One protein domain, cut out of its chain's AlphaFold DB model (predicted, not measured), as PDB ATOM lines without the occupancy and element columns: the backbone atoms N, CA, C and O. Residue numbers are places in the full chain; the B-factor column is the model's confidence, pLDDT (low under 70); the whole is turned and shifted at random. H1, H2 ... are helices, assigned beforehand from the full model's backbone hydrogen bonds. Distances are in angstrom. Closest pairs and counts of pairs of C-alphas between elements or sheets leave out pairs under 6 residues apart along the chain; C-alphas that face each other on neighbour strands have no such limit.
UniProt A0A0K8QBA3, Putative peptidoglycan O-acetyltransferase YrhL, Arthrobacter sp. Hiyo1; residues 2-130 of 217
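What this domain is: This is residues 2 to 130 of the 217 residues of the protein "Putative peptidoglycan O-acetyltransferase YrhL" of Arthrobacter sp. Hiyo1 (UniProt A0A0K8QBA3). Three long helices run lengthwise, with H6 in the middle, H5 folded back along one side of it and H4 along another; H4 and H5 stay apart. At one end H1 continues the length of the body, with the short helices H2 and H3 beside it, and the small helix H7 lies toward the other end, past a loop. The printed part has 129 residues, with seven named helices in the order H1 to H7 and no named strand, so the class is all helix. It is loose, with a radius of gyration of the C-alphas of 17.8 A, and its outline is a rod spanning 54 by 27 by 23 A.

How they stand to each other: The hub is H6, residues 93 to 112, which touches four other helices. It touches H5, residues 71 to 88, at a shallow tilt of 11 degrees, opposite ways; their closest C-alphas, of Ala 81 and Ala 103, are 4.2 A apart, and the two form a helical hairpin. H6 touches H4, residues 45 to 63, at a shallow tilt of 21 degrees, the same way, the closest C-alphas being those of Leu 47 and Gly 101, 5.1 A apart. H1, residues 2 to 17, touches H6 with its residues 6 to 13 alone, closest at the C-alphas of Thr 9 and Pro 94, 5.7 A; their tilt of 34 degrees, opposite ways, is only just shallow. H1 touches H4 with residues 2 to 6 alone, closest at the C-alphas of Val 2 and Asp 46, 4.0 A, at 36 degrees, only just steep. H1, H4 and H6 form a bundle, three helices that each touch the other two. H2, residues 21 to 29, forms a helical hairpin with H1, closest at the C-alphas of Ala 16 and Ala 24, 5.0 A. H3, residues 33 to 38, and H2 touch only at the corner, closest at the C-alphas of Gly 28 and Ala 35, 4.6 A. H7, residues 122 to 128, only just touches H6, with 3 pairs of C-alphas within 8 A, closest at Val 111 and Ala 125, 6.2 A. Every O i to N i+4 pair is within hydrogen-bond range in H1, H2, H3, H4, H5 and H7, and 14 of 16 are in H6.

Where its parts are: H6 is 29.1 A from first to last C-alpha, from (37.998, -19.269, 31.364) at residue 93 to (15.884, -37.880, 34.535) at residue 112. H4 measures 26.8 A, H5 25.5 A and H1 22.1 A, with C-alpha 2 at (36.786, -37.227, 31.567). H2, H3 and H7 are shorter.

The domain as a whole: The C-alphas of Ser 20 and Arg 117, the two farthest apart, are 54.6 A apart. The printed part has no cut and no long link. The mean pLDDT of the printed part is 85.3; residues 91 to 94 and 116 to 130 are under 70.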
ATOM      1  N   VAL A   2      36.646 -38.135  30.406       91.25
ATOM      2  CA  VAL A   2      36.786 -37.227  31.567       91.25
ATOM      3  C   VAL A   2      38.246 -36.916  31.917       91.25
ATOM      4  O   VAL A   2      38.614 -35.754  31.965       91.25
ATOM      5  N   ILE A   3      39.100 -37.937  32.070       92.00
ATOM      6  CA  ILE A   3      40.529 -37.753  32.409       92.00
ATOM      7  C   ILE A   3      41.254 -36.885  31.367       92.00
ATOM      8  O   ILE A   3      42.041 -36.018  31.723       92.00
ATOM      9  N   VAL A   4      40.970 -37.108  30.079       91.75
ATOM     10  CA  VAL A   4      41.611 -36.379  28.976       91.75
ATOM     11  C   VAL A   4      41.191 -34.911  28.983       91.75
ATOM     12  O   VAL A   4      42.060 -34.046  28.975       91.75
ATOM     13  N   GLY A   5      39.886 -34.626  29.054       90.00
ATOM     14  CA  GLY A   5      39.404 -33.242  29.093       90.00
ATOM     15  C   GLY A   5      39.848 -32.513  30.363       90.00
ATOM     16  O   GLY A   5      40.367 -31.409  30.266       90.00
ATOM     17  N   LEU A   6      39.806 -33.163  31.535       90.38
ATOM     18  CA  LEU A   6      40.344 -32.591  32.777       90.38
ATOM     19  C   LEU A   6      41.839 -32.287  32.684       90.38
ATOM     20  O   LEU A   6      42.265 -31.213  33.098       90.38
ATOM     21  N   GLY A   7      42.636 -33.200  32.124       92.06
ATOM     22  CA  GLY A   7      44.065 -32.971  31.916       92.06
ATOM     23  C   GLY A   7      44.327 -31.756  31.025       92.06
ATOM     24  O   GLY A   7      45.173 -30.925  31.351       92.06
ATOM     25  N   ILE A   8      43.552 -31.609  29.946       92.75
ATOM     26  CA  ILE A   8      43.643 -30.461  29.036       92.75
ATOM     27  C   ILE A   8      43.194 -29.171  29.730       92.75
ATOM     28  O   ILE A   8      43.880 -28.160  29.607       92.75
ATOM     29  N   THR A   9      42.103 -29.191  30.497       90.50
ATOM     30  CA  THR A   9      41.622 -28.033  31.263       90.50
ATOM     31  C   THR A   9      42.639 -27.586  32.311       90.50
ATOM     32  O   THR A   9      42.914 -26.392  32.420       90.50
ATOM     33  N   LEU A  10      43.232 -28.522  33.058       91.00
ATOM     34  CA  LEU A  10      44.254 -28.224  34.064       91.00
ATOM     35  C   LEU A  10      45.511 -27.639  33.423       91.00
ATOM     36  O   LEU A  10      46.006 -26.612  33.882       91.00
ATOM     37  N   TRP A  11      45.981 -28.239  32.328       93.31
ATOM     38  CA  TRP A  11      47.095 -27.699  31.554       93.31
ATOM     39  C   TRP A  11      46.790 -26.297  31.021       93.31
ATOM     40  O   TRP A  11      47.598 -25.388  31.177       93.31
ATOM     41  N   ALA A  12      45.610 -26.092  30.432       91.56
ATOM     42  CA  ALA A  12      45.204 -24.801  29.891       91.56
ATOM     43  C   ALA A  12      45.086 -23.733  30.985       91.56
ATOM     44  O   ALA A  12      45.427 -22.575  30.755       91.56
ATOM     45  N   SER A  13      44.617 -24.122  32.172       89.19
ATOM     46  CA  SER A  13      44.518 -23.245  33.334       89.19
ATOM     47  C   SER A  13      45.897 -22.860  33.870       89.19
ATOM     48  O   SER A  13      46.136 -21.682  34.123       89.19
ATOM     49  N   ASP A  14      46.814 -23.821  34.011       91.12
ATOM     50  CA  ASP A  14      48.200 -23.551  34.417       91.12
ATOM     51  C   ASP A  14      48.909 -22.660  33.389       91.12
ATOM     52  O   ASP A  14      49.493 -21.642  33.760       91.12
ATOM     53  N   ALA A  15      48.775 -22.963  32.096       90.88
ATOM     54  CA  ALA A  15      49.345 -22.157  31.022       90.88
ATOM     55  C   ALA A  15      48.821 -20.713  31.062       90.88
ATOM     56  O   ALA A  15      49.613 -19.772  31.052       90.88
ATOM     57  N   ALA A  16      47.501 -20.530  31.173       89.31
ATOM     58  CA  ALA A  16      46.881 -19.209  31.232       89.31
ATOM     59  C   ALA A  16      47.269 -18.417  32.492       89.31
ATOM     60  O   ALA A  16      47.365 -17.196  32.428       89.31
ATOM     61  N   SER A  17      47.535 -19.086  33.623       88.06
ATOM     62  CA  SER A  17      47.919 -18.420  34.880       88.06
ATOM     63  C   SER A  17      49.277 -17.710  34.819       88.06
ATOM     64  O   SER A  17      49.544 -16.813  35.615       88.06
ATOM     65  N   ARG A  18      50.127 -18.091  33.859       90.56
ATOM     66  CA  ARG A  18      51.470 -17.526  33.646       90.56
ATOM     67  C   ARG A  18      51.490 -16.424  32.582       90.56
ATOM     68  O   ARG A  18      52.548 -15.868  32.302       90.56
ATOM     69  N   MET A  19      50.348 -16.148  31.954       90.94
ATOM     70  CA  MET A  19      50.210 -15.211  30.840       90.94
ATOM     71  C   MET A  19      49.666 -13.860  31.313       90.94
ATOM     72  O   MET A  19      48.967 -13.771  32.321       90.94
ATOM     73  N   SER A  20      49.937 -12.798  30.546       91.75
ATOM     74  CA  SER A  20      49.206 -11.541  30.727       91.75
ATOM     75  C   SER A  20      47.712 -11.752  30.419       91.75
ATOM     76  O   SER A  20      47.368 -12.657  29.651       91.75
ATOM     77  N   PRO A  21      46.792 -10.921  30.944       85.81
ATOM     78  CA  PRO A  21      45.361 -11.065  30.658       85.81
ATOM     79  C   PRO A  21      45.019 -11.062  29.159       85.81
ATOM     80  O   PRO A  21      44.106 -11.767  28.728       85.81
ATOM     81  N   ILE A  22      45.764 -10.295  28.356       86.44
ATOM     82  CA  ILE A  22      45.574 -10.200  26.902       86.44
ATOM     83  C   ILE A  22      46.070 -11.476  26.216       86.44
ATOM     84  O   ILE A  22      45.379 -12.026  25.358       86.44
ATOM     85  N   ASP A  23      47.228 -11.989  26.626       89.00
ATOM     86  CA  ASP A  23      47.787 -13.218  26.060       89.00
ATOM     87  C   ASP A  23      46.940 -14.435  26.430       89.00
ATOM     88  O   ASP A  23      46.661 -15.266  25.571       89.00
ATOM     89  N   ALA A  24      46.427 -14.500  27.663       87.06
ATOM     90  CA  ALA A  24      45.478 -15.525  28.090       87.06
ATOM     91  C   ALA A  24      44.166 -15.465  27.284       87.06
ATOM     92  O   ALA A  24      43.606 -16.501  26.907       87.06
ATOM     93  N   ALA A  25      43.681 -14.257  26.967       84.75
ATOM     94  CA  ALA A  25      42.516 -14.076  26.106       84.75
ATOM     95  C   ALA A  25      42.789 -14.553  24.670       84.75
ATOM     96  O   ALA A  25      41.959 -15.268  24.111       84.75
ATOM     97  N   ASN A  26      43.956 -14.241  24.098       88.00
ATOM     98  CA  ASN A  26      44.365 -14.705  22.767       88.00
ATOM     99  C   ASN A  26      44.648 -16.216  22.716       88.00
ATOM    100  O   ASN A  26      44.351 -16.875  21.717       88.00
ATOM    101  N   PHE A  27      45.179 -16.781  23.798       89.56
ATOM    102  CA  PHE A  27      45.408 -18.214  23.957       89.56
ATOM    103  C   PHE A  27      44.092 -18.997  23.919       89.56
ATOM    104  O   PHE A  27      44.022 -20.064  23.305       89.56
ATOM    105  N   GLY A  28      43.046 -18.450  24.546       86.44
ATOM    106  CA  GLY A  28      41.706 -19.021  24.549       86.44
ATOM    107  C   GLY A  28      40.907 -18.705  23.282       86.44
ATOM    108  O   GLY A  28      40.453 -19.608  22.601       86.44
ATOM    109  N   PHE A  29      40.679 -17.439  22.965       84.94
ATOM    110  CA  PHE A  29      39.714 -17.013  21.942       84.94
ATOM    111  C   PHE A  29      40.347 -16.280  20.750       84.94
ATOM    112  O   PHE A  29      39.622 -15.779  19.893       84.94
ATOM    113  N   GLY A  30      41.677 -16.204  20.684       87.31
ATOM    114  CA  GLY A  30      42.390 -15.562  19.580       87.31
ATOM    115  C   GLY A  30      42.495 -16.439  18.331       87.31
ATOM    116  O   GLY A  30      42.037 -17.578  18.286       87.31
ATOM    117  N   GLN A  31      43.159 -15.911  17.305       90.69
ATOM    118  CA  GLN A  31      43.452 -16.630  16.060       90.69
ATOM    119  C   GLN A  31      44.700 -17.518  16.211       90.69
ATOM    120  O   GLN A  31      45.664 -17.405  15.460       90.69
ATOM    121  N   THR A  32      44.712 -18.368  17.237       92.56
ATOM    122  CA  THR A  32      45.859 -19.206  17.611       92.56
ATOM    123  C   THR A  32      45.511 -20.691  17.516       92.56
ATOM    124  O   THR A  32      44.356 -21.095  17.663       92.56
ATOM    125  N   GLY A  33      46.521 -21.542  17.306       93.31
ATOM    126  CA  GLY A  33      46.326 -22.997  17.310       93.31
ATOM    127  C   GLY A  33      45.820 -23.526  18.659       93.31
ATOM    128  O   GLY A  33      45.018 -24.455  18.690       93.31
ATOM    129  N   SER A  34      46.217 -22.892  19.769       91.62
ATOM    130  CA  SER A  34      45.715 -23.220  21.108       91.62
ATOM    131  C   SER A  34      44.223 -22.935  21.242       91.62
ATOM    132  O   SER A  34      43.499 -23.767  21.783       91.62
ATOM    133  N   ALA A  35      43.744 -21.810  20.700       91.44
ATOM    134  CA  ALA A  35      42.327 -21.482  20.708       91.44
ATOM    135  C   ALA A  35      41.522 -22.560  19.974       91.44
ATOM    136  O   ALA A  35      40.568 -23.096  20.535       91.44
ATOM    137  N   VAL A  36      41.959 -22.957  18.773       92.50
ATOM    138  CA  VAL A  36      41.326 -24.038  17.998       92.50
ATOM    139  C   VAL A  36      41.359 -25.362  18.762       92.50
ATOM    140  O   VAL A  36      40.328 -26.022  18.893       92.50
ATOM    141  N   PHE A  37      42.514 -25.736  19.317       93.94
ATOM    142  CA  PHE A  37      42.671 -26.975  20.078       93.94
ATOM    143  C   PHE A  37      41.726 -27.032  21.282       93.94
ATOM    144  O   PHE A  37      41.025 -28.024  21.459       93.94
ATOM    145  N   LEU A  38      41.631 -25.956  22.062       91.50
ATOM    146  CA  LEU A  38      40.774 -25.879  23.247       91.50
ATOM    147  C   LEU A  38      39.263 -25.904  22.932       91.50
ATOM    148  O   LEU A  38      38.465 -26.149  23.833       91.50
ATOM    149  N   ARG A  39      38.856 -25.660  21.677       90.12
ATOM    150  CA  ARG A  39      37.462 -25.803  21.198       90.12
ATOM    151  C   ARG A  39      37.258 -27.082  20.386       90.12
ATOM    152  O   ARG A  39      36.170 -27.327  19.873       90.12
ATOM    153  N   SER A  40      38.299 -27.898  20.248       92.44
ATOM    154  CA  SER A  40      38.193 -29.185  19.582       92.44
ATOM    155  C   SER A  40      37.424 -30.181  20.447       92.44
ATOM    156  O   SER A  40      37.392 -30.089  21.676       92.44
ATOM    157  N   PHE A  41      36.867 -31.196  19.790       90.44
ATOM    158  CA  PHE A  41      36.188 -32.297  20.466       90.44
ATOM    159  C   PHE A  41      37.062 -32.963  21.537       90.44
ATOM    160  O   PHE A  41      36.565 -33.324  22.597       90.44
ATOM    161  N   LEU A  42      38.365 -33.108  21.278       90.50
ATOM    162  CA  LEU A  42      39.277 -33.778  22.201       90.50
ATOM    163  C   LEU A  42      39.445 -32.993  23.507       90.50
ATOM    164  O   LEU A  42      39.415 -33.589  24.583       90.50
ATOM    165  N   ALA A  43      39.577 -31.668  23.407       89.94
ATOM    166  CA  ALA A  43      39.692 -30.787  24.565       89.94
ATOM    167  C   ALA A  43      38.398 -30.701  25.380       89.94
ATOM    168  O   ALA A  43      38.460 -30.535  26.590       89.94
ATOM    169  N   GLN A  44      37.244 -30.865  24.730       90.12
ATOM    170  CA  GLN A  44      35.922 -30.799  25.363       90.12
ATOM    171  C   GLN A  44      35.288 -32.179  25.606       90.12
ATOM    172  O   GLN A  44      34.086 -32.295  25.854       90.12
ATOM    173  N   ALA A  45      36.078 -33.253  25.520       91.44
ATOM    174  CA  ALA A  45      35.577 -34.618  25.653       91.44
ATOM    175  C   ALA A  45      35.042 -34.918  27.065       91.44
ATOM    176  O   ALA A  45      34.218 -35.818  27.240       91.44
ATOM    177  N   ASP A  46      35.500 -34.191  28.085       90.69
ATOM    178  CA  ASP A  46      35.001 -34.303  29.456       90.69
ATOM    179  C   ASP A  46      33.523 -33.922  29.577       90.69
ATOM    180  O   ASP A  46      32.806 -34.609  30.300       90.69
ATOM    181  N   LEU A  47      33.038 -32.940  28.808       91.06
ATOM    182  CA  LEU A  47      31.625 -32.540  28.790       91.06
ATOM    183  C   LEU A  47      30.701 -33.715  28.438       91.06
ATOM    184  O   LEU A  47      29.707 -33.966  29.122       91.06
ATOM    185  N   PHE A  48      31.072 -34.496  27.420       90.81
ATOM    186  CA  PHE A  48      30.384 -35.747  27.087       90.81
ATOM    187  C   PHE A  48      30.553 -36.792  28.191       90.81
ATOM    188  O   PHE A  48      29.612 -37.508  28.528       90.81
ATOM    189  N   GLY A  49      31.749 -36.858  28.776       93.50
ATOM    190  CA  GLY A  49      32.065 -37.712  29.913       93.50
ATOM    191  C   GLY A  49      31.118 -37.526  31.099       93.50
ATOM    192  O   GLY A  49      30.599 -38.516  31.609       93.50
ATOM    193  N   TYR A  50      30.841 -36.286  31.505       94.75
ATOM    194  CA  TYR A  50      29.917 -35.997  32.606       94.75
ATOM    195  C   TYR A  50      28.487 -36.440  32.289       94.75
ATOM    196  O   TYR A  50      27.831 -37.046  33.138       94.75
ATOM    197  N   GLY A  51      28.028 -36.227  31.052       92.88
ATOM    198  CA  GLY A  51      26.731 -36.729  30.592       92.88
ATOM    199  C   GLY A  51      26.642 -38.259  30.620       92.88
ATOM    200  O   GLY A  51      25.657 -38.813  31.103       92.88
ATOM    201  N   MET A  52      27.693 -38.955  30.173       95.12
ATOM    202  CA  MET A  52      27.759 -40.420  30.237       95.12
ATOM    203  C   MET A  52      27.755 -40.936  31.677       95.12
ATOM    204  O   MET A  52      27.057 -41.901  31.972       95.12
ATOM    205  N   LEU A  53      28.487 -40.287  32.589       95.50
ATOM    206  CA  LEU A  53      28.476 -40.648  34.009       95.50
ATOM    207  C   LEU A  53      27.082 -40.481  34.623       95.50
ATOM    208  O   LEU A  53      26.626 -41.370  35.341       95.50
ATOM    209  N   ALA A  54      26.383 -39.389  34.305       94.12
ATOM    210  CA  ALA A  54      25.000 -39.198  34.730       94.12
ATOM    211  C   ALA A  54      24.077 -40.293  34.163       94.12
ATOM    212  O   ALA A  54      23.270 -40.852  34.903       94.12
ATOM    213  N   ALA A  55      24.229 -40.657  32.887       93.44
ATOM    214  CA  ALA A  55      23.448 -41.728  32.267       93.44
ATOM    215  C   ALA A  55      23.705 -43.098  32.920       93.44
ATOM    216  O   ALA A  55      22.756 -43.808  33.246       93.44
ATOM    217  N   VAL A  56      24.970 -43.446  33.178       95.56
ATOM    218  CA  VAL A  56      25.340 -44.672  33.901       95.56
ATOM    219  C   VAL A  56      24.742 -44.669  35.306       95.56
ATOM    220  O   VAL A  56      24.187 -45.679  35.727       95.56
ATOM    221  N   ALA A  57      24.782 -43.538  36.019       93.50
ATOM    222  CA  ALA A  57      24.158 -43.426  37.335       93.50
ATOM    223  C   ALA A  57      22.646 -43.703  37.272       93.50
ATOM    224  O   ALA A  57      22.132 -44.454  38.099       93.50
ATOM    225  N   VAL A  58      21.944 -43.160  36.272       91.19
ATOM    226  CA  VAL A  58      20.516 -43.442  36.045       91.19
ATOM    227  C   VAL A  58      20.276 -44.929  35.775       91.19
ATOM    228  O   VAL A  58      19.382 -45.511  36.388       91.19
ATOM    229  N   VAL A  59      21.079 -45.555  34.907       93.19
ATOM    230  CA  VAL A  59      20.954 -46.988  34.579       93.19
ATOM    231  C   VAL A  59      21.165 -47.851  35.821       93.19
ATOM    232  O   VAL A  59      20.320 -48.683  36.127       93.19
ATOM    233  N   VAL A  60      22.222 -47.601  36.597       94.25
ATOM    234  CA  VAL A  60      22.516 -48.347  37.833       94.25
ATOM    235  C   VAL A  60      21.394 -48.195  38.862       94.25
ATOM    236  O   VAL A  60      21.044 -49.153  39.549       94.25
ATOM    237  N   ILE A  61      20.812 -47.000  38.987       90.81
ATOM    238  CA  ILE A  61      19.674 -46.748  39.884       90.81
ATOM    239  C   ILE A  61      18.449 -47.554  39.434       90.81
ATOM    240  O   ILE A  61      17.786 -48.170  40.268       90.81
ATOM    241  N   HIS A  62      18.187 -47.600  38.128       88.25
ATOM    242  CA  HIS A  62      17.094 -48.378  37.557       88.25
ATOM    243  C   HIS A  62      17.305 -49.893  37.729       88.25
ATOM    244  O   HIS A  62      16.393 -50.593  38.160       88.25
ATOM    245  N   GLU A  63      18.511 -50.407  37.468       91.75
ATOM    246  CA  GLU A  63      18.860 -51.826  37.652       91.75
ATOM    247  C   GLU A  63      18.769 -52.281  39.112       91.75
ATOM    248  O   GLU A  63      18.416 -53.424  39.388       91.75
ATOM    249  N   ARG A  64      19.025 -51.379  40.067       91.75
ATOM    250  CA  ARG A  64      18.839 -51.639  41.504       91.75
ATOM    251  C   ARG A  64      17.371 -51.638  41.947       91.75
ATOM    252  O   ARG A  64      17.111 -51.753  43.142       91.75
ATOM    253  N   GLY A  65      16.421 -51.482  41.024       88.31
ATOM    254  CA  GLY A  65      14.990 -51.458  41.326       88.31
ATOM    255  C   GLY A  65      14.555 -50.209  42.094       88.31
ATOM    256  O   GLY A  65      13.547 -50.233  42.797       88.31
ATOM    257  N   VAL A  66      15.313 -49.109  42.012       87.56
ATOM    258  CA  VAL A  66      14.924 -47.854  42.663       87.56
ATOM    259  C   VAL A  66      13.816 -47.200  41.846       87.56
ATOM    260  O   VAL A  66      14.061 -46.490  40.874       87.56
ATOM    261  N   GLU A  67      12.577 -47.405  42.274       83.12
ATOM    262  CA  GLU A  67      11.402 -46.860  41.586       83.12
ATOM    263  C   GLU A  67      11.145 -45.377  41.895       83.12
ATOM    264  O   GLU A  67      10.402 -44.702  41.178       83.12
ATOM    265  N   ARG A  68      11.747 -44.833  42.965       84.00
ATOM    266  CA  ARG A  68      11.535 -43.440  43.386       84.00
ATOM    267  C   ARG A  68      12.774 -42.824  44.021       84.00
ATOM    268  O   ARG A  68      13.336 -43.366  44.969       84.00
ATOM    269  N   VAL A  69      13.105 -41.607  43.589       86.25
ATOM    270  CA  VAL A  69      14.048 -40.719  44.280       86.25
ATOM    271  C   VAL A  69      13.301 -39.534  44.885       86.25
ATOM    272  O   VAL A  69      12.476 -38.901  44.228       86.25
ATOM    273  N   GLN A  70      13.602 -39.220  46.148       86.12
ATOM    274  CA  GLN A  70      12.947 -38.142  46.890       86.12
ATOM    275  C   GLN A  70      13.195 -36.763  46.261       86.12
ATOM    276  O   GLN A  70      14.321 -36.422  45.894       86.12
ATOM    277  N   THR A  71      12.157 -35.925  46.256       85.00
ATOM    278  CA  THR A  71      12.174 -34.524  45.800       85.00
ATOM    279  C   THR A  71      13.349 -33.727  46.384       85.00
ATOM    280  O   THR A  71      14.094 -33.091  45.644       85.00
ATOM    281  N   ARG A  72      13.619 -33.831  47.694       86.06
ATOM    282  CA  ARG A  72      14.741 -33.111  48.331       86.06
ATOM    283  C   ARG A  72      16.117 -33.449  47.746       86.06
ATOM    284  O   ARG A  72      16.968 -32.574  47.690       86.06
ATOM    285  N   VAL A  73      16.328 -34.685  47.283       89.56
ATOM    286  CA  VAL A  73      17.601 -35.108  46.674       89.56
ATOM    287  C   VAL A  73      17.775 -34.423  45.325       89.56
ATOM    288  O   VAL A  73      18.828 -33.869  45.041       89.56
ATOM    289  N   LYS A  74      16.717 -34.386  44.513       88.25
ATOM    290  CA  LYS A  74      16.737 -33.706  43.214       88.25
ATOM    291  C   LYS A  74      16.879 -32.194  43.367       88.25
ATOM    292  O   LYS A  74      17.658 -31.584  42.647       88.25
ATOM    293  N   ALA A  75      16.180 -31.603  44.338       87.88
ATOM    294  CA  ALA A  75      16.335 -30.193  44.678       87.88
ATOM    295  C   ALA A  75      17.774 -29.890  45.115       87.88
ATOM    296  O   ALA A  75      18.352 -28.918  44.646       87.88
ATOM    297  N   ALA A  76      18.380 -30.751  45.938       91.56
ATOM    298  CA  ALA A  76      19.780 -30.619  46.324       91.56
ATOM    299  C   ALA A  76      20.722 -30.700  45.113       91.56
ATOM    300  O   ALA A  76      21.612 -29.868  45.009       91.56
ATOM    301  N   LEU A  77      20.506 -31.622  44.166       93.12
ATOM    302  CA  LEU A  77      21.300 -31.692  42.929       93.12
ATOM    303  C   LEU A  77      21.224 -30.388  42.119       93.12
ATOM    304  O   LEU A  77      22.252 -29.888  41.670       93.12
ATOM    305  N   VAL A  78      20.027 -29.810  41.974       91.88
ATOM    306  CA  VAL A  78      19.830 -28.528  41.273       91.88
ATOM    307  C   VAL A  78      20.468 -27.366  42.037       91.88
ATOM    308  O   VAL A  78      21.113 -26.520  41.427       91.88
ATOM    309  N   LEU A  79      20.330 -27.323  43.366       92.25
ATOM    310  CA  LEU A  79      20.951 -26.292  44.202       92.25
ATOM    311  C   LEU A  79      22.477 -26.373  44.161       92.25
ATOM    312  O   LEU A  79      23.137 -25.345  44.059       92.25
ATOM    313  N   VAL A  80      23.036 -27.583  44.191       94.56
ATOM    314  CA  VAL A  80      24.475 -27.809  44.037       94.56
ATOM    315  C   VAL A  80      24.928 -27.366  42.652       94.56
ATOM    316  O   VAL A  80      25.917 -26.653  42.559       94.56
ATOM    317  N   ALA A  81      24.195 -27.698  41.586       93.00
ATOM    318  CA  ALA A  81      24.511 -27.215  40.242       93.00
ATOM    319  C   ALA A  81      24.493 -25.678  40.152       93.00
ATOM    320  O   ALA A  81      25.404 -25.085  39.583       93.00
ATOM    321  N   ALA A  82      23.495 -25.027  40.757       90.56
ATOM    322  CA  ALA A  82      23.401 -23.570  40.797       90.56
ATOM    323  C   ALA A  82      24.544 -22.933  41.604       90.56
ATOM    324  O   ALA A  82      25.095 -21.919  41.186       90.56
ATOM    325  N   LEU A  83      24.925 -23.535  42.734       92.06
ATOM    326  CA  LEU A  83      26.063 -23.086  43.536       92.06
ATOM    327  C   LEU A  83      27.382 -23.257  42.777       92.06
ATOM    328  O   LEU A  83      28.205 -22.350  42.783       92.06
ATOM    329  N   ILE A  84      27.563 -24.395  42.106       91.25
ATOM    330  CA  ILE A  84      28.719 -24.662  41.249       91.25
ATOM    331  C   ILE A  84      28.843 -23.570  40.179       91.25
ATOM    332  O   ILE A  84      29.922 -23.006  40.021       91.25
ATOM    333  N   GLU A  85      27.750 -23.231  39.495       89.00
ATOM    334  CA  GLU A  85      27.752 -22.196  38.454       89.00
ATOM    335  C   GLU A  85      27.985 -20.789  39.032       89.00
ATOM    336  O   GLU A  85      28.717 -19.995  38.448       89.00
ATOM    337  N   LEU A  86      27.424 -20.483  40.209       86.38
ATOM    338  CA  LEU A  86      27.655 -19.206  40.890       86.38
ATOM    339  C   LEU A  86      29.132 -19.028  41.263       86.38
ATOM    340  O   LEU A  86      29.695 -17.962  41.032       86.38
ATOM    341  N   LEU A  87      29.760 -20.077  41.799       85.75
ATOM    342  CA  LEU A  87      31.184 -20.076  42.132       85.75
ATOM    343  C   LEU A  87      32.059 -20.058  40.871       85.75
ATOM    344  O   LEU A  87      33.121 -19.443  40.882       85.75
ATOM    345  N   ALA A  88      31.614 -20.677  39.770       84.31
ATOM    346  CA  ALA A  88      32.336 -20.698  38.497       84.31
ATOM    347  C   ALA A  88      32.621 -19.291  37.944       84.31
ATOM    348  O   ALA A  88      33.624 -19.103  37.255       84.31
ATOM    349  N   LEU A  89      31.789 -18.296  38.278       74.88
ATOM    350  CA  LEU A  89      31.969 -16.900  37.862       74.88
ATOM    351  C   LEU A  89      33.298 -16.285  38.335       74.88
ATOM    352  O   LEU A  89      33.756 -15.315  37.732       74.88
ATOM    353  N   GLU A  90      33.925 -16.847  39.371       74.44
ATOM    354  CA  GLU A  90      35.200 -16.371  39.920       74.44
ATOM    355  C   GLU A  90      36.436 -17.023  39.268       74.44
ATOM    356  O   GLU A  90      37.561 -16.576  39.491       74.44
ATOM    357  N   PHE A  91      36.265 -18.066  38.448       68.69
ATOM    358  CA  PHE A  91      37.379 -18.854  37.906       68.69
ATOM    359  C   PHE A  91      37.849 -18.410  36.513       68.69
ATOM    360  O   PHE A  91      37.151 -17.751  35.742       68.69
ATOM    361  N   ALA A  92      39.066 -18.831  36.150       64.75
ATOM    362  CA  ALA A  92      39.618 -18.628  34.815       64.75
ATOM    363  C   ALA A  92      38.837 -19.402  33.730       64.75
ATOM    364  O   ALA A  92      38.327 -20.503  33.946       64.75
ATOM    365  N   ARG A  93      38.814 -18.833  32.515       67.62
ATOM    366  CA  ARG A  93      37.998 -19.269  31.364       67.62
ATOM    367  C   ARG A  93      38.046 -20.773  31.017       67.62
ATOM    368  O   ARG A  93      36.995 -21.264  30.612       67.62
ATOM    369  N   PRO A  94      39.170 -21.517  31.133       69.44
ATOM    370  CA  PRO A  94      39.177 -22.944  30.793       69.44
ATOM    371  C   PRO A  94      38.397 -23.804  31.795       69.44
ATOM    372  O   PRO A  94      37.707 -24.741  31.404       69.44
ATOM    373  N   VAL A  95      38.472 -23.466  33.086       79.06
ATOM    374  CA  VAL A  95      37.867 -24.249  34.177       79.06
ATOM    375  C   VAL A  95      36.347 -24.112  34.173       79.06
ATOM    376  O   VAL A  95      35.649 -25.088  34.439       79.06
ATOM    377  N   ILE A  96      35.835 -22.938  33.789       81.94
ATOM    378  CA  ILE A  96      34.393 -22.668  33.703       81.94
ATOM    379  C   ILE A  96      33.689 -23.722  32.844       81.94
ATOM    380  O   ILE A  96      32.681 -24.266  33.272       81.94
ATOM    381  N   SER A  97      34.229 -24.080  31.673       82.38
ATOM    382  CA  SER A  97      33.578 -25.058  30.791       82.38
ATOM    383  C   SER A  97      33.410 -26.426  31.453       82.38
ATOM    384  O   SER A  97      32.321 -26.995  31.420       82.38
ATOM    385  N   THR A  98      34.461 -26.930  32.102       86.62
ATOM    386  CA  THR A  98      34.424 -28.193  32.848       86.62
ATOM    387  C   THR A  98      33.413 -28.134  33.997       86.62
ATOM    388  O   THR A  98      32.604 -29.047  34.167       86.62
ATOM    389  N   VAL A  99      33.432 -27.046  34.768       88.12
ATOM    390  CA  VAL A  99      32.561 -26.842  35.930       88.12
ATOM    391  C   VAL A  99      31.087 -26.745  35.512       88.12
ATOM    392  O   VAL A  99      30.244 -27.448  36.077       88.12
ATOM    393  N   SER A 100      30.781 -25.988  34.457       89.19
ATOM    394  CA  SER A 100      29.441 -25.918  33.865       89.19
ATOM    395  C   SER A 100      28.993 -27.266  33.290       89.19
ATOM    396  O   SER A 100      27.815 -27.607  33.370       89.19
ATOM    397  N   GLY A 101      29.915 -28.081  32.762       90.75
ATOM    398  CA  GLY A 101      29.628 -29.450  32.325       90.75
ATOM    399  C   GLY A 101      29.150 -30.355  33.465       90.75
ATOM    400  O   GLY A 101      28.170 -31.087  33.311       90.75
ATOM    401  N   VAL A 102      29.793 -30.267  34.633       92.88
ATOM    402  CA  VAL A 102      29.365 -30.984  35.846       92.88
ATOM    403  C   VAL A 102      28.009 -30.470  36.329       92.88
ATOM    404  O   VAL A 102      27.112 -31.274  36.584       92.88
ATOM    405  N   ALA A 103      27.821 -29.149  36.407       93.38
ATOM    406  CA  ALA A 103      26.547 -28.550  36.800       93.38
ATOM    407  C   ALA A 103      25.399 -28.997  35.875       93.38
ATOM    408  O   ALA A 103      24.350 -29.436  36.351       93.38
ATOM    409  N   ALA A 104      25.618 -28.984  34.558       92.62
ATOM    410  CA  ALA A 104      24.654 -29.464  33.575       92.62
ATOM    411  C   ALA A 104      24.325 -30.954  33.767       92.62
ATOM    412  O   ALA A 104      23.153 -31.328  33.744       92.62
ATOM    413  N   ALA A 105      25.328 -31.803  34.015       93.88
ATOM    414  CA  ALA A 105      25.113 -33.224  34.282       93.88
ATOM    415  C   ALA A 105      24.288 -33.464  35.559       93.88
ATOM    416  O   ALA A 105      23.416 -34.333  35.563       93.88
ATOM    417  N   LEU A 106      24.498 -32.674  36.618       93.69
ATOM    418  CA  LEU A 106      23.698 -32.741  37.847       93.69
ATOM    419  C   LEU A 106      22.240 -32.327  37.614       93.69
ATOM    420  O   LEU A 106      21.331 -32.983  38.125       93.69
ATOM    421  N   VAL A 107      22.004 -31.276  36.820       91.12
ATOM    422  CA  VAL A 107      20.647 -30.861  36.430       91.12
ATOM    423  C   VAL A 107      19.969 -31.951  35.600       91.12
ATOM    424  O   VAL A 107      18.838 -32.330  35.903       91.12
ATOM    425  N   LEU A 108      20.660 -32.502  34.597       89.75
ATOM    426  CA  LEU A 108      20.139 -33.604  33.782       89.75
ATOM    427  C   LEU A 108      19.805 -34.823  34.643       89.75
ATOM    428  O   LEU A 108      18.721 -35.388  34.512       89.75
ATOM    429  N   LEU A 109      20.692 -35.187  35.568       90.50
ATOM    430  CA  LEU A 109      20.455 -36.267  36.515       90.50
ATOM    431  C   LEU A 109      19.201 -35.989  37.357       90.50
ATOM    432  O   LEU A 109      18.313 -36.832  37.429       90.50
ATOM    433  N   ALA A 110      19.068 -34.792  37.933       89.19
ATOM    434  CA  ALA A 110      17.896 -34.416  38.724       89.19
ATOM    435  C   ALA A 110      16.576 -34.535  37.937       89.19
ATOM    436  O   ALA A 110      15.570 -34.976  38.500       89.19
ATOM    437  N   VAL A 111      16.588 -34.173  36.649       85.88
ATOM    438  CA  VAL A 111      15.424 -34.245  35.752       85.88
ATOM    439  C   VAL A 111      15.080 -35.689  35.375       85.88
ATOM    440  O   VAL A 111      13.903 -36.043  35.368       85.88
ATOM    441  N   VAL A 112      16.082 -36.521  35.076       87.38
ATOM    442  CA  VAL A 112      15.884 -37.880  34.535       87.38
ATOM    443  C   VAL A 112      15.630 -38.926  35.624       87.38
ATOM    444  O   VAL A 112      14.983 -39.938  35.358       87.38
ATOM    445  N   LEU A 113      16.103 -38.705  36.856       88.00
ATOM    446  CA  LEU A 113      15.892 -39.648  37.957       88.00
ATOM    447  C   LEU A 113      14.398 -39.976  38.148       88.00
ATOM    448  O   LEU A 113      13.551 -39.085  38.021       88.00
ATOM    449  N   PRO A 114      14.046 -41.211  38.546       81.81
ATOM    450  CA  PRO A 114      12.653 -41.617  38.692       81.81
ATOM    451  C   PRO A 114      11.936 -40.793  39.775       81.81
ATOM    452  O   PRO A 114      12.489 -40.501  40.841       81.81
ATOM    453  N   SER A 115      10.716 -40.340  39.481       75.62
ATOM    454  CA  SER A 115       9.826 -39.583  40.383       75.62
ATOM    455  C   SER A 115       8.521 -40.352  40.564       75.62
ATOM    456  O   SER A 115       7.970 -40.846  39.581       75.62
ATOM    457  N   SER A 116       7.940 -40.354  41.769       57.62
ATOM    458  CA  SER A 116       6.550 -40.804  41.916       57.62
ATOM    459  C   SER A 116       5.600 -39.864  41.173       57.62
ATOM    460  O   SER A 116       5.763 -38.639  41.197       57.62
ATOM    461  N   ARG A 117       4.564 -40.433  40.541       52.09
ATOM    462  CA  ARG A 117       3.378 -39.693  40.081       52.09
ATOM    463  C   ARG A 117       2.738 -39.015  41.302       52.09
ATOM    464  O   ARG A 117       2.019 -39.659  42.049       52.09
ATOM    465  N   GLY A 118       3.066 -37.743  41.528       53.53
ATOM    466  CA  GLY A 118       2.564 -36.951  42.656       53.53
ATOM    467  C   GLY A 118       3.599 -36.039  43.323       53.53
ATOM    468  O   GLY A 118       3.198 -35.116  44.020       53.53
ATOM    469  N   ASP A 119       4.901 -36.240  43.086       56.00
ATOM    470  CA  ASP A 119       5.949 -35.390  43.670       56.00
ATOM    471  C   ASP A 119       6.131 -34.067  42.909       56.00
ATOM    472  O   ASP A 119       6.181 -34.032  41.673       56.00
ATOM    473  N   ASP A 120       6.324 -32.982  43.663       54.75
ATOM    474  CA  ASP A 120       6.478 -31.610  43.167       54.75
ATOM    475  C   ASP A 120       7.633 -31.418  42.169       54.75
ATOM    476  O   ASP A 120       7.611 -30.468  41.399       54.75
ATOM    477  N   LEU A 121       8.612 -32.325  42.098       55.16
ATOM    478  CA  LEU A 121       9.726 -32.242  41.140       55.16
ATOM    479  C   LEU A 121       9.479 -32.957  39.806       55.16
ATOM    480  O   LEU A 121      10.138 -32.638  38.821       55.16
ATOM    481  N   ASN A 122       8.463 -33.823  39.701       56.69
ATOM    482  CA  ASN A 122       7.911 -34.152  38.378       56.69
ATOM    483  C   ASN A 122       7.175 -32.932  37.782       56.69
ATOM    484  O   ASN A 122       6.929 -32.862  36.578       56.69
ATOM    485  N   ARG A 123       6.882 -31.909  38.607       58.22
ATOM    486  CA  ARG A 123       6.526 -30.588  38.090       58.22
ATOM    487  C   ARG A 123       7.722 -29.878  37.467       58.22
ATOM    488  O   ARG A 123       7.473 -29.077  36.596       58.22
ATOM    489  N   THR A 124       8.981 -30.162  37.810       59.53
ATOM    490  CA  THR A 124      10.144 -29.550  37.133       59.53
ATOM    491  C   THR A 124      10.268 -30.029  35.692       59.53
ATOM    492  O   THR A 124      10.444 -29.205  34.803       59.53
ATOM    493  N   ALA A 125      10.074 -31.329  35.436       61.88
ATOM    494  CA  ALA A 125       9.924 -31.846  34.073       61.88
ATOM    495  C   ALA A 125       8.722 -31.190  33.370       61.88
ATOM    496  O   ALA A 125       8.860 -30.668  32.270       61.88
ATOM    497  N   ARG A 126       7.578 -31.075  34.060       63.09
ATOM    498  CA  ARG A 126       6.389 -30.365  33.554       63.09
ATOM    499  C   ARG A 126       6.601 -28.853  33.336       63.09
ATOM    500  O   ARG A 126       5.941 -28.259  32.493       63.09
ATOM    501  N   VAL A 127       7.497 -28.220  34.094       64.69
ATOM    502  CA  VAL A 127       7.903 -26.811  33.973       64.69
ATOM    503  C   VAL A 127       8.871 -26.658  32.806       64.69
ATOM    504  O   VAL A 127       8.746 -25.698  32.060       64.69
ATOM    505  N   LEU A 128       9.772 -27.612  32.563       59.62
ATOM    506  CA  LEU A 128      10.550 -27.663  31.319       59.62
ATOM    507  C   LEU A 128       9.650 -27.906  30.095       59.62
ATOM    508  O   LEU A 128       9.908 -27.369  29.021       59.62
ATOM    509  N   GLU A 129       8.562 -28.658  30.263       62.38
ATOM    510  CA  GLU A 129       7.499 -28.814  29.263       62.38
ATOM    511  C   GLU A 129       6.567 -27.592  29.171       62.38
ATOM    512  O   GLU A 129       5.735 -27.517  28.259       62.38
ATOM    513  N   TRP A 130       6.695 -26.614  30.076       69.56
ATOM    514  CA  TRP A 130       5.909 -25.389  30.028       69.56
ATOM    515  C   TRP A 130       6.266 -24.590  28.772       69.56
ATOM    516  O   TRP A 130       7.416 -24.521  28.328       69.56
TER     517      TRP A 130